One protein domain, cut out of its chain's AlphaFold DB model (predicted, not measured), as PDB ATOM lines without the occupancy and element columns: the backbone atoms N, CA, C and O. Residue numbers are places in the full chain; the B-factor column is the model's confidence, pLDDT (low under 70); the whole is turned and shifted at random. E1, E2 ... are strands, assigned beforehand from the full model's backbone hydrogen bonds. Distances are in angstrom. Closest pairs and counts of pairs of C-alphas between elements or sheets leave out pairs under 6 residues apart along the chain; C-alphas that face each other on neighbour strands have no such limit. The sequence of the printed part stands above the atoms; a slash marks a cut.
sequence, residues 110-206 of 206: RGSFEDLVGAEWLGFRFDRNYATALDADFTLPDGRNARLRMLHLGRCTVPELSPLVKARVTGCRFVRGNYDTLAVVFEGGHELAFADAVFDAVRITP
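AT A GLANCE: This is residues 110 to 206 of the 206 residues of an uncharacterized protein of Xanthomonadaceae bacterium (UniProt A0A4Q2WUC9). One antiparallel sheet is folded over into two layers: E3 and E6, side by side, bend from one layer into the other, with E1 and E2 in one and E4 and E5 in the other. The printed part has 97 residues, all strand in class, with six named strands ordered E1, E2, E3, E6, E5, E4 across the sheet. It is compact, radius of gyration of the C-alphas 12.5 A, spanning 29 by 29 by 23 A.

HOW THE PARTS SIT: In the twisted sheet, E3, residues 145 to 157, bends by 125 degrees at residue 154. Its antiparallel neighbour E6, residues 191 to 205, bends by 123 degrees at residue 196; N 147 and O 203 are within hydrogen-bond range, 2.9 A. E1, residues 120 to 127, E2, residues 133 to 139, and E3 form a meander, successive antiparallel hairpins, with N 125 and O 135 at 2.9 A and N 136 and O 148 at 2.9 A. E4, residues 169 to 175, E5, residues 180 to 186, and E6 form another, with N 173 and O 183 at 2.8 A and N 182 and O 194 at 2.8 A. E3 to E6 form a Greek key, a meander whose last strand neighbours the strand before it. The closest C-alphas of edge strands E1 and E4, Glu 120 and Val 169, are 6.4 A apart.

IN THESE COORDINATES: E1 begins at C-alpha 120 (73.130, 0.732, 3.907); E6, 24.3 A long, ends at C-alpha 205 (72.835, -5.133, 17.352). E3 is 22.8 A long.

THE WHOLE: The printed part has no cut; the E3 to E4 link is long. Residues 128 to 132 are under pLDDT 70.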
ATOM      1  N   ARG A 110      75.523 -13.048  16.302       86.25
ATOM      2  CA  ARG A 110      76.463 -13.407  15.242       86.25
ATOM      3  C   ARG A 110      75.669 -13.648  13.957       86.25
ATOM      4  O   ARG A 110      74.847 -14.557  13.927       86.25
ATOM      5  N   GLY A 111      75.913 -12.828  12.943       86.44
ATOM      6  CA  GLY A 111      75.362 -12.958  11.598       86.44
ATOM      7  C   GLY A 111      76.400 -13.456  10.593       86.44
ATOM      8  O   GLY A 111      77.592 -13.581  10.909       86.44
ATOM      9  N   SER A 112      75.940 -13.734   9.381       90.44
ATOM     10  CA  SER A 112      76.766 -14.062   8.221       90.44
ATOM     11  C   SER A 112      76.959 -12.841   7.311       90.44
ATOM     12  O   SER A 112      76.431 -11.760   7.572       90.44
ATOM     13  N   PHE A 113      77.755 -12.976   6.247       92.25
ATOM     14  CA  PHE A 113      77.935 -11.879   5.288       92.25
ATOM     15  C   PHE A 113      76.674 -11.641   4.450       92.25
ATOM     16  O   PHE A 113      76.407 -10.512   4.050       92.25
ATOM     17  N   GLU A 114      75.873 -12.681   4.224       92.31
ATOM     18  CA  GLU A 114      74.591 -12.598   3.522       92.31
ATOM     19  C   GLU A 114      73.580 -11.716   4.269       92.31
ATOM     20  O   GLU A 114      72.773 -11.051   3.624       92.31
ATOM     21  N   ASP A 115      73.677 -11.620   5.601       93.19
ATOM     22  CA  ASP A 115      72.831 -10.726   6.407       93.19
ATOM     23  C   ASP A 115      73.069  -9.235   6.103       93.19
ATOM     24  O   ASP A 115      72.257  -8.390   6.477       93.19
ATOM     25  N   LEU A 116      74.173  -8.887   5.430       93.88
ATOM     26  CA  LEU A 116      74.437  -7.517   4.992       93.88
ATOM     27  C   LEU A 116      73.662  -7.144   3.724       93.88
ATOM     28  O   LEU A 116      73.598  -5.962   3.400       93.88
ATOM     29  N   VAL A 117      73.081  -8.099   2.990       95.12
ATOM     30  CA  VAL A 117      72.335  -7.796   1.759       95.12
ATOM     31  C   VAL A 117      71.122  -6.914   2.076       95.12
ATOM     32  O   VAL A 117      70.324  -7.191   2.965       95.12
ATOM     33  N   GLY A 118      70.994  -5.816   1.336       94.06
ATOM     34  CA  GLY A 118      70.000  -4.763   1.534       94.06
ATOM     35  C   GLY A 118      70.403  -3.685   2.544       94.06
ATOM     36  O   GLY A 118      69.701  -2.672   2.636       94.06
ATOM     37  N   ALA A 119      71.505  -3.870   3.281       95.00
ATOM     38  CA  ALA A 119      71.979  -2.909   4.268       95.00
ATOM     39  C   ALA A 119      72.589  -1.661   3.615       95.00
ATOM     40  O   ALA A 119      73.173  -1.729   2.535       95.00
ATOM     41  N   GLU A 120      72.478  -0.522   4.288       93.75
ATOM     42  CA  GLU A 120      73.130   0.732   3.907       93.75
ATOM     43  C   GLU A 120      74.481   0.841   4.619       93.75
ATOM     44  O   GLU A 120      74.564   0.650   5.834       93.75
ATOM     45  N   TRP A 121      75.550   1.147   3.883       90.88
ATOM     46  CA  TRP A 121      76.867   1.364   4.484       90.88
ATOM     47  C   TRP A 121      76.949   2.735   5.163       90.88
ATOM     48  O   TRP A 121      76.526   3.745   4.602       90.88
ATOM     49  N   LEU A 122      77.504   2.766   6.377       89.19
ATOM     50  CA  LEU A 122      77.607   3.980   7.191       89.19
ATOM     51  C   LEU A 122      79.013   4.571   7.209       89.19
ATOM     52  O   LEU A 122      79.171   5.784   7.339       89.19
ATOM     53  N   GLY A 123      80.037   3.724   7.136       88.12
ATOM     54  CA  GLY A 123      81.417   4.172   7.241       88.12
ATOM     55  C   GLY A 123      82.365   3.123   7.801       88.12
ATOM     56  O   GLY A 123      82.016   1.957   8.008       88.12
ATOM     57  N   PHE A 124      83.584   3.587   8.065       86.50
ATOM     58  CA  PHE A 124      84.614   2.834   8.765       86.50
ATOM     59  C   PHE A 124      84.925   3.443  10.120       86.50
ATOM     60  O   PHE A 124      84.916   4.665  10.283       86.50
ATOM     61  N   ARG A 125      85.327   2.591  11.060       83.94
ATOM     62  CA  ARG A 125      85.943   3.022  12.309       83.94
ATOM     63  C   ARG A 125      87.169   2.175  12.617       83.94
ATOM     64  O   ARG A 125      87.101   0.952  12.626       83.94
ATOM     65  N   PHE A 126      88.270   2.843  12.932       78.69
ATOM     66  CA  PHE A 126      89.450   2.191  13.487       78.69
ATOM     67  C   PHE A 126      89.309   2.043  15.002       78.69
ATOM     68  O   PHE A 126      89.112   3.034  15.707       78.69
ATOM     69  N   ASP A 127      89.437   0.815  15.492       71.94
ATOM     70  CA  ASP A 127      89.531   0.509  16.916       71.94
ATOM     71  C   ASP A 127      91.010   0.313  17.272       71.94
ATOM     72  O   ASP A 127      91.688  -0.559  16.725       71.94
ATOM     73  N   ARG A 128      91.536   1.184  18.140       62.50
ATOM     74  CA  ARG A 128      92.953   1.183  18.534       62.50
ATOM     75  C   ARG A 128      93.217   0.438  19.838       62.50
ATOM     76  O   ARG A 128      94.379   0.290  20.198       62.50
ATOM     77  N   ASN A 129      92.183   0.000  20.555       56.09
ATOM     78  CA  ASN A 129      92.368  -0.290  21.972       56.09
ATOM     79  C   ASN A 129      92.900  -1.696  22.278       56.09
ATOM     80  O   ASN A 129      93.475  -1.847  23.346       56.09
ATOM     81  N   TYR A 130      92.786  -2.702  21.395       44.25
ATOM     82  CA  TYR A 130      93.221  -4.078  21.746       44.25
ATOM     83  C   TYR A 130      93.728  -4.971  20.598       44.25
ATOM     84  O   TYR A 130      94.428  -5.949  20.833       44.25
ATOM     85  N   ALA A 131      93.431  -4.628  19.353       52.31
ATOM     86  CA  ALA A 131      94.042  -5.158  18.139       52.31
ATOM     87  C   ALA A 131      93.746  -4.099  17.086       52.31
ATOM     88  O   ALA A 131      92.631  -3.585  17.091       52.31
ATOM     89  N   THR A 132      94.704  -3.711  16.248       63.75
ATOM     90  CA  THR A 132      94.470  -2.726  15.183       63.75
ATOM     91  C   THR A 132      93.392  -3.261  14.239       63.75
ATOM     92  O   THR A 132      93.694  -3.970  13.283       63.75
ATOM     93  N   ALA A 133      92.132  -2.965  14.543       77.25
ATOM     94  CA  ALA A 133      90.977  -3.547  13.890       77.25
ATOM     95  C   ALA A 133      90.247  -2.466  13.103       77.25
ATOM     96  O   ALA A 133      90.112  -1.320  13.548       77.25
ATOM     97  N   LEU A 134      89.759  -2.857  11.930       86.00
ATOM     98  CA  LEU A 134      88.865  -2.038  11.134       86.00
ATOM     99  C   LEU A 134      87.445  -2.566  11.319       86.00
ATOM    100  O   LEU A 134      87.171  -3.744  11.091       86.00
ATOM    101  N   ASP A 135      86.540  -1.684  11.717       89.19
ATOM    102  CA  ASP A 135      85.109  -1.946  11.727       89.19
ATOM    103  C   ASP A 135      84.483  -1.281  10.492       89.19
ATOM    104  O   ASP A 135      84.736  -0.104  10.228       89.19
ATOM    105  N   ALA A 136      83.657  -2.021   9.753       90.38
ATOM    106  CA  ALA A 136      82.731  -1.475   8.766       90.38
ATOM    107  C   ALA A 136      81.310  -1.559   9.338       90.38
ATOM    108  O   ALA A 136      80.843  -2.647   9.688       90.38
ATOM    109  N   ASP A 137      80.649  -0.410   9.473       92.06
ATOM    110  CA  ASP A 137      79.320  -0.312  10.081       92.06
ATOM    111  C   ASP A 137      78.239  -0.142   8.992       92.06
ATOM    112  O   ASP A 137      78.435   0.560   7.994       92.06
ATOM    113  N   PHE A 138      77.094  -0.791   9.201       93.44
ATOM    114  CA  PHE A 138      75.954  -0.841   8.286       93.44
ATOM    115  C   PHE A 138      74.627  -0.680   9.046       93.44
ATOM    116  O   PHE A 138      74.515  -1.099  10.201       93.44
ATOM    117  N   THR A 139      73.602  -0.164   8.370       94.38
ATOM    118  CA  THR A 139      72.202  -0.189   8.828       94.38
ATOM    119  C   THR A 139      71.418  -1.210   8.012       94.38
ATOM    120  O   THR A 139      71.316  -1.079   6.795       94.38
ATOM    121  N   LEU A 140      70.845  -2.216   8.668       93.94
ATOM    122  CA  LEU A 140      70.013  -3.235   8.027       93.94
ATOM    123  C   LEU A 140      68.653  -2.656   7.578       93.94
ATOM    124  O   LEU A 140      68.203  -1.651   8.134       93.94
ATOM    125  N   PRO A 141      67.943  -3.292   6.622       91.31
ATOM    126  CA  PRO A 141      66.619  -2.840   6.173       91.31
ATOM    127  C   PRO A 141      65.571  -2.697   7.283       91.31
ATOM    128  O   PRO A 141      64.655  -1.888   7.161       91.31
ATOM    129  N   ASP A 142      65.704  -3.471   8.360       88.50
ATOM    130  CA  ASP A 142      64.822  -3.433   9.531       88.50
ATOM    131  C   ASP A 142      65.222  -2.374  10.578       88.50
ATOM    132  O   ASP A 142      64.602  -2.279  11.636       88.50
ATOM    133  N   GLY A 143      66.244  -1.563  10.285       87.06
ATOM    134  CA  GLY A 143      66.725  -0.474  11.132       87.06
ATOM    135  C   GLY A 143      67.746  -0.884  12.196       87.06
ATOM    136  O   GLY A 143      68.254  -0.006  12.900       87.06
ATOM    137  N   ARG A 144      68.084  -2.175  12.320       90.50
ATOM    138  CA  ARG A 144      69.158  -2.638  13.215       90.50
ATOM    139  C   ARG A 144      70.531  -2.250  12.678       90.50
ATOM    140  O   ARG A 144      70.719  -2.062  11.478       90.50
ATOM    141  N   ASN A 145      71.521  -2.190  13.565       91.56
ATOM    142  CA  ASN A 145      72.905  -1.933  13.165       91.56
ATOM    143  C   ASN A 145      73.659  -3.249  12.995       91.56
ATOM    144  O   ASN A 145      73.609  -4.110  13.872       91.56
ATOM    145  N   ALA A 146      74.421  -3.375  11.917       93.62
ATOM    146  CA  ALA A 146      75.341  -4.478  11.702       93.62
ATOM    147  C   ALA A 146      76.776  -3.955  11.636       93.62
ATOM    148  O   ALA A 146      77.052  -2.917  11.041       93.62
ATOM    149  N   ARG A 147      77.703  -4.685  12.252       92.94
ATOM    150  CA  ARG A 147      79.132  -4.385  12.200       92.94
ATOM    151  C   ARG A 147      79.898  -5.573  11.674       92.94
ATOM    152  O   ARG A 147      79.853  -6.642  12.275       92.94
ATOM    153  N   LEU A 148      80.681  -5.351  10.634       92.31
ATOM    154  CA  LEU A 148      81.715  -6.271  10.201       92.31
ATOM    155  C   LEU A 148      83.048  -5.861  10.834       92.31
ATOM    156  O   LEU A 148      83.531  -4.759  10.583       92.31
ATOM    157  N   ARG A 149      83.647  -6.746  11.636       89.19
ATOM    158  CA  ARG A 149      84.960  -6.509  12.252       89.19
ATOM    159  C   ARG A 149      86.059  -7.311  11.559       89.19
ATOM    160  O   ARG A 149      85.978  -8.537  11.470       89.19
ATOM    161  N   MET A 150      87.106  -6.604  11.147       88.88
ATOM    162  CA  MET A 150      88.353  -7.151  10.617       88.88
ATOM    163  C   MET A 150      89.438  -6.998  11.683       88.88
ATOM    164  O   MET A 150      89.850  -5.883  11.996       88.88
ATOM    165  N   LEU A 151      89.874  -8.118  12.266       84.25
ATOM    166  CA  LEU A 151      90.919  -8.154  13.301       84.25
ATOM    167  C   LEU A 151      92.316  -7.942  12.708       84.25
ATOM    168  O   LEU A 151      93.210  -7.431  13.377       84.25
ATOM    169  N   HIS A 152      92.479  -8.341  11.449       81.62
ATOM    170  CA  HIS A 152      93.642  -8.055  10.627       81.62
ATOM    171  C   HIS A 152      93.169  -7.688   9.225       81.62
ATOM    172  O   HIS A 152      92.194  -8.262   8.737       81.62
ATOM    173  N   LEU A 153      93.854  -6.742   8.590       83.25
ATOM    174  CA  LEU A 153      93.542  -6.269   7.251       83.25
ATOM    175  C   LEU A 153      94.849  -5.964   6.524       83.25
ATOM    176  O   LEU A 153      95.535  -5.009   6.883       83.25
ATOM    177  N   GLY A 154      95.172  -6.753   5.501       83.31
ATOM    178  CA  GLY A 154      96.312  -6.473   4.635       83.31
ATOM    179  C   GLY A 154      96.031  -5.311   3.686       83.31
ATOM    180  O   GLY A 154      96.797  -4.349   3.639       83.31
ATOM    181  N   ARG A 155      94.913  -5.363   2.947       86.25
ATOM    182  CA  ARG A 155      94.536  -4.302   2.000       86.25
ATOM    183  C   ARG A 155      93.030  -4.086   1.907       86.25
ATOM    184  O   ARG A 155      92.240  -5.024   1.997       86.25
ATOM    185  N   CYS A 156      92.652  -2.840   1.650       86.38
ATOM    186  CA  CYS A 156      91.281  -2.445   1.362       86.38
ATOM    187  C   CYS A 156      91.247  -1.584   0.100       86.38
ATOM    188  O   CYS A 156      92.021  -0.634  -0.032       86.38
ATOM    189  N   THR A 157      90.344  -1.916  -0.814       87.56
ATOM    190  CA  THR A 157      90.005  -1.090  -1.967       87.56
ATOM    191  C   THR A 157      88.670  -0.434  -1.680       87.56
ATOM    192  O   THR A 157      87.622  -1.073  -1.743       87.56
ATOM    193  N   VAL A 158      88.734   0.849  -1.341       83.19
ATOM    194  CA  VAL A 158      87.557   1.691  -1.147       83.19
ATOM    195  C   VAL A 158      87.229   2.334  -2.496       83.19
ATOM    196  O   VAL A 158      88.111   2.984  -3.067       83.19
ATOM    197  N   PRO A 159      86.015   2.146  -3.041       81.19
ATOM    198  CA  PRO A 159      85.626   2.791  -4.287       81.19
ATOM    199  C   PRO A 159      85.415   4.292  -4.042       81.19
ATOM    200  O   PRO A 159      85.549   4.788  -2.920       81.19
ATOM    201  N   GLU A 160      85.052   5.036  -5.086       84.31
ATOM    202  CA  GLU A 160      84.571   6.399  -4.874       84.31
ATOM    203  C   GLU A 160      83.407   6.387  -3.868       84.31
ATOM    204  O   GLU A 160      82.504   5.555  -3.956       84.31
ATOM    205  N   LEU A 161      83.456   7.284  -2.881       82.50
ATOM    206  CA  LEU A 161      82.506   7.281  -1.768       82.50
ATOM    207  C   LEU A 161      81.171   7.938  -2.120       82.50
ATOM    208  O   LEU A 161      80.145   7.558  -1.564       82.50
ATOM    209  N   SER A 162      81.174   8.915  -3.030       84.88
ATOM    210  CA  SER A 162      79.980   9.678  -3.415       84.88
ATOM    211  C   SER A 162      78.824   8.767  -3.863       84.88
ATOM    212  O   SER A 162      77.714   8.947  -3.363       84.88
ATOM    213  N   PRO A 163      79.059   7.751  -4.720       82.56
ATOM    214  CA  PRO A 163      78.025   6.796  -5.120       82.56
ATOM    215  C   PRO A 163      77.562   5.856  -4.005       82.56
ATOM    216  O   PRO A 163      76.483   5.288  -4.116       82.56
ATOM    217  N   LEU A 164      78.349   5.679  -2.937       80.06
ATOM    218  CA  LEU A 164      77.996   4.798  -1.819       80.06
ATOM    219  C   LEU A 164      77.061   5.456  -0.797       80.06
ATOM    220  O   LEU A 164      76.540   4.780   0.090       80.06
ATOM    221  N   VAL A 165      76.825   6.766  -0.899       81.94
ATOM    222  CA  VAL A 165      75.923   7.480   0.008       81.94
ATOM    223  C   VAL A 165      74.502   6.947  -0.173       81.94
ATOM    224  O   VAL A 165      73.871   7.192  -1.198       81.94
ATOM    225  N   LYS A 166      73.991   6.253   0.852       80.81
ATOM    226  CA  LYS A 166      72.686   5.557   0.856       80.81
ATOM    227  C   LYS A 166      72.582   4.386  -0.130       80.81
ATOM    228  O   LYS A 166      71.488   3.854  -0.302       80.81
ATOM    229  N   ALA A 167      73.685   3.978  -0.759       85.81
ATOM    230  CA  ALA A 167      73.683   2.793  -1.600       85.81
ATOM    231  C   ALA A 167      73.481   1.553  -0.736       85.81
ATOM    232  O   ALA A 167      74.060   1.422   0.351       85.81
ATOM    233  N   ARG A 168      72.671   0.627  -1.243       93.00
ATOM    234  CA  ARG A 168      72.417  -0.639  -0.560       93.00
ATOM    235  C   ARG A 168      73.358  -1.722  -1.045       93.00
ATOM    236  O   ARG A 168      73.721  -1.777  -2.219       93.00
ATOM    237  N   VAL A 169      73.742  -2.602  -0.129       95.12
ATOM    238  CA  VAL A 169      74.482  -3.819  -0.452       95.12
ATOM    239  C   VAL A 169      73.577  -4.730  -1.280       95.12
ATOM    240  O   VAL A 169      72.470  -5.065  -0.869       95.12
ATOM    241  N   THR A 170      74.047  -5.160  -2.440       96.19
ATOM    242  CA  THR A 170      73.348  -6.098  -3.330       96.19
ATOM    243  C   THR A 170      73.900  -7.515  -3.214       96.19
ATOM    244  O   THR A 170      73.210  -8.472  -3.557       96.19
ATOM    245  N   GLY A 171      75.118  -7.673  -2.693       95.44
ATOM    246  CA  GLY A 171      75.732  -8.978  -2.497       95.44
ATOM    247  C   GLY A 171      77.041  -8.915  -1.725       95.44
ATOM    248  O   GLY A 171      77.675  -7.869  -1.610       95.44
ATOM    249  N   CYS A 172      77.462 -10.072  -1.225       94.31
ATOM    250  CA  CYS A 172      78.781 -10.278  -0.646       94.31
ATOM    251  C   CYS A 172      79.454 -11.455  -1.357       94.31
ATOM    252  O   CYS A 172      78.831 -12.495  -1.567       94.31
ATOM    253  N   ARG A 173      80.724 -11.304  -1.735       94.44
ATOM    254  CA  ARG A 173      81.538 -12.379  -2.313       94.44
ATOM    255  C   ARG A 173      82.688 -12.675  -1.370       94.44
ATOM    256  O   ARG A 173      83.584 -11.851  -1.213       94.44
ATOM    257  N   PHE A 174      82.643 -13.844  -0.747       92.81
ATOM    258  CA  PHE A 174      83.653 -14.285   0.204       92.81
ATOM    259  C   PHE A 174      84.491 -15.417  -0.384       92.81
ATOM    260  O   PHE A 174      83.951 -16.394  -0.903       92.81
ATOM    261  N   VAL A 175      85.810 -15.287  -0.296       93.12
ATOM    262  CA  VAL A 175      86.770 -16.276  -0.788       93.12
ATOM    263  C   VAL A 175      87.717 -16.631   0.347       93.12
ATOM    264  O   VAL A 175      88.394 -15.757   0.890       93.12
ATOM    265  N   ARG A 176      87.766 -17.922   0.688       88.12
ATOM    266  CA  ARG A 176      88.703 -18.442   1.688       88.12
ATOM    267  C   ARG A 176      90.098 -18.610   1.103       88.12
ATOM    268  O   ARG A 176      90.242 -19.072  -0.030       88.12
ATOM    269  N   GLY A 177      91.109 -18.300   1.902       84.06
ATOM    270  CA  GLY A 177      92.519 -18.466   1.552       84.06
ATOM    271  C   GLY A 177      93.392 -18.661   2.790       84.06
ATOM    272  O   GLY A 177      92.885 -18.960   3.868       84.06
ATOM    273  N   ASN A 178      94.709 -18.469   2.650       80.06
ATOM    274  CA  ASN A 178      95.606 -18.359   3.815       80.06
ATOM    275  C   ASN A 178      95.216 -17.162   4.697       80.06
ATOM    276  O   ASN A 178      95.308 -17.222   5.919       80.06
ATOM    277  N   TYR A 179      94.744 -16.103   4.041       83.81
ATOM    278  CA  TYR A 179      93.950 -15.030   4.610       83.81
ATOM    279  C   TYR A 179      92.729 -14.832   3.713       83.81
ATOM    280  O   TYR A 179      92.788 -15.085   2.504       83.81
ATOM    281  N   ASP A 180      91.618 -14.410   4.301       89.62
ATOM    282  CA  ASP A 180      90.341 -14.363   3.606       89.62
ATOM    283  C   ASP A 180      90.180 -13.064   2.807       89.62
ATOM    284  O   ASP A 180      90.801 -12.034   3.089       89.62
ATOM    285  N   THR A 181      89.315 -13.109   1.796       92.62
ATOM    286  CA  THR A 181      88.923 -11.946   0.994       92.62
ATOM    287  C   THR A 181      87.408 -11.805   0.989       92.62
ATOM    288  O   THR A 181      86.687 -12.780   0.781       92.62
ATOM    289  N   LEU A 182      86.927 -10.580   1.181       94.31
ATOM    290  CA  LEU A 182      85.516 -10.225   1.118       94.31
ATOM    291  C   LEU A 182      85.328  -9.025   0.198       94.31
ATOM    292  O   LEU A 182      85.937  -7.982   0.406       94.31
ATOM    293  N   ALA A 183      84.423  -9.152  -0.761       94.50
ATOM    294  CA  ALA A 183      83.915  -8.040  -1.546       94.50
ATOM    295  C   ALA A 183      82.451  -7.779  -1.188       94.50
ATOM    296  O   ALA A 183      81.609  -8.666  -1.335       94.50
ATOM    297  N   VAL A 184      82.153  -6.567  -0.730       93.88
ATOM    298  CA  VAL A 184      80.793  -6.067  -0.518       93.88
ATOM    299  C   VAL A 184      80.397  -5.274  -1.757       93.88
ATOM    300  O   VAL A 184      81.041  -4.282  -2.099       93.88
ATOM    301  N   VAL A 185      79.359  -5.737  -2.445       94.81
ATOM    302  CA  VAL A 185      78.879  -5.165  -3.705       94.81
ATOM    303  C   VAL A 185      77.666  -4.296  -3.414       94.81
ATOM    304  O   VAL A 185      76.756  -4.725  -2.707       94.81
ATOM    305  N   PHE A 186      77.648  -3.089  -3.965       94.12
ATOM    306  CA  PHE A 186      76.578  -2.111  -3.811       94.12
ATOM    307  C   PHE A 186      75.764  -1.956  -5.100       94.12
ATOM    308  O   PHE A 186      76.123  -2.464  -6.168       94.12
ATOM    309  N   GLU A 187      74.644  -1.244  -5.007       90.69
ATOM    310  CA  GLU A 187      73.908  -0.744  -6.169       90.69
ATOM    311  C   GLU A 187      74.847  -0.004  -7.141       90.69
ATOM    312  O   GLU A 187      75.813   0.642  -6.736       90.69
ATOM    313  N   GLY A 188      74.607  -0.145  -8.447       84.00
ATOM    314  CA  GLY A 188      75.483   0.428  -9.479       84.00
ATOM    315  C   GLY A 188      76.792  -0.339  -9.723       84.00
ATOM    316  O   GLY A 188      77.571   0.066 -10.578       84.00
ATOM    317  N   GLY A 189      77.026  -1.461  -9.028       86.75
ATOM    318  CA  GLY A 189      78.196  -2.323  -9.241       86.75
ATOM    319  C   GLY A 189      79.470  -1.836  -8.547       86.75
ATOM    320  O   GLY A 189      80.549  -2.365  -8.811       86.75
ATOM    321  N   HIS A 190      79.362  -0.843  -7.661       90.75
ATOM    322  CA  HIS A 190      80.477  -0.404  -6.830       90.75
ATOM    323  C   HIS A 190      80.846  -1.487  -5.819       90.75
ATOM    324  O   HIS A 190      79.977  -2.156  -5.260       90.75
ATOM    325  N   GLU A 191      82.139  -1.642  -5.567       92.50
ATOM    326  CA  GLU A 191      82.647  -2.709  -4.718       92.50
ATOM    327  C   GLU A 191      83.598  -2.165  -3.668       92.50
ATOM    328  O   GLU A 191      84.555  -1.457  -3.981       92.50
ATOM    329  N   LEU A 192      83.335  -2.555  -2.427       90.50
ATOM    330  CA  LEU A 192      84.257  -2.415  -1.322       90.50
ATOM    331  C   LEU A 192      84.921  -3.767  -1.073       90.50
ATOM    332  O   LEU A 192      84.269  -4.706  -0.616       90.50
ATOM    333  N   ALA A 193      86.211  -3.864  -1.381       92.25
ATOM    334  CA  ALA A 193      86.949  -5.116  -1.295       92.25
ATOM    335  C   ALA A 193      87.987  -5.079  -0.174       92.25
ATOM    336  O   ALA A 193      88.820  -4.178  -0.097       92.25
ATOM    337  N   PHE A 194      87.971  -6.110   0.657       91.56
ATOM    338  CA  PHE A 194      88.937  -6.369   1.713       91.56
ATOM    339  C   PHE A 194      89.671  -7.652   1.370       91.56
ATOM    340  O   PHE A 194      89.039  -8.681   1.135       91.56
ATOM    341  N   ALA A 195      90.991  -7.604   1.352       91.62
ATOM    342  CA  ALA A 195      91.811  -8.762   1.051       91.62
ATOM    343  C   ALA A 195      92.913  -8.922   2.087       91.62
ATOM    344  O   ALA A 195      93.327  -7.963   2.750       91.62
ATOM    345  N   ASP A 196      93.363 -10.166   2.201       88.56
ATOM    346  CA  ASP A 196      94.352 -10.596   3.177       88.56
ATOM    347  C   ASP A 196      93.908 -10.245   4.610       88.56
ATOM    348  O   ASP A 196      94.649  -9.653   5.396       88.56
ATOM    349  N   ALA A 197      92.644 -10.548   4.927       86.06
ATOM    350  CA  ALA A 197      91.999 -10.155   6.173       86.06
ATOM    351  C   ALA A 197      91.617 -11.356   7.050       86.06
ATOM    352  O   ALA A 197      91.367 -12.461   6.567       86.06
ATOM    353  N   VAL A 198      91.547 -11.114   8.361       87.12
ATOM    354  CA  VAL A 198      90.966 -12.039   9.344       87.12
ATOM    355  C   VAL A 198      89.671 -11.424   9.851       87.12
ATOM    356  O   VAL A 198      89.685 -10.415  10.564       87.12
ATOM    357  N   PHE A 199      88.549 -12.027   9.470       85.75
ATOM    358  CA  PHE A 199      87.218 -11.580   9.866       85.75
ATOM    359  C   PHE A 199      86.780 -12.287  11.152       85.75
ATOM    360  O   PHE A 199      86.959 -13.493  11.292       85.75
ATOM    361  N   ASP A 200      86.183 -11.546  12.086       82.12
ATOM    362  CA  ASP A 200      85.545 -12.142  13.272       82.12
ATOM    363  C   ASP A 200      84.168 -12.721  12.894       82.12
ATOM    364  O   ASP A 200      83.973 -13.927  12.702       82.12
ATOM    365  N   ALA A 201      83.194 -11.823  12.763       79.00
ATOM    366  CA  ALA A 201      81.854 -12.084  12.267       79.00
ATOM    367  C   ALA A 201      81.152 -10.756  11.968       79.00
ATOM    368  O   ALA A 201      81.583  -9.693  12.433       79.00
ATOM    369  N   VAL A 202      80.019 -10.833  11.269       88.94
ATOM    370  CA  VAL A 202      79.033  -9.756  11.315       88.94
ATOM    371  C   VAL A 202      78.352  -9.808  12.682       88.94
ATOM    372  O   VAL A 202      77.901 -10.859  13.134       88.94
ATOM    373  N   ARG A 203      78.315  -8.677  13.381       91.12
ATOM    374  CA  ARG A 203      77.656  -8.517  14.679       91.12
ATOM    375  C   ARG A 203      76.442  -7.621  14.509       91.12
ATOM    376  O   ARG A 203      76.597  -6.434  14.228       91.12
ATOM    377  N   ILE A 204      75.253  -8.183  14.693       91.19
ATOM    378  CA  ILE A 204      73.986  -7.466  14.551       91.19
ATOM    379  C   ILE A 204      73.507  -7.039  15.932       91.19
ATOM    380  O   ILE A 204      73.346  -7.864  16.830       91.19
ATOM    381  N   THR A 205      73.285  -5.742  16.101       87.69
ATOM    382  CA  THR A 205      72.835  -5.133  17.352       87.69
ATOM    383  C   THR A 205      71.383  -4.670  17.188       87.69
ATOM    384  O   THR A 205      71.109  -3.970  16.208       87.69
ATOM    385  N   PRO A 206      70.467  -5.054  18.098       71.88
ATOM    386  CA  PRO A 206      69.082  -4.576  18.123       71.88
ATOM    387  C   PRO A 206      68.946  -3.056  18.211       71.88
ATOM    388  O   PRO A 206      69.832  -2.405  18.819       71.88
TER     389      PRO A 206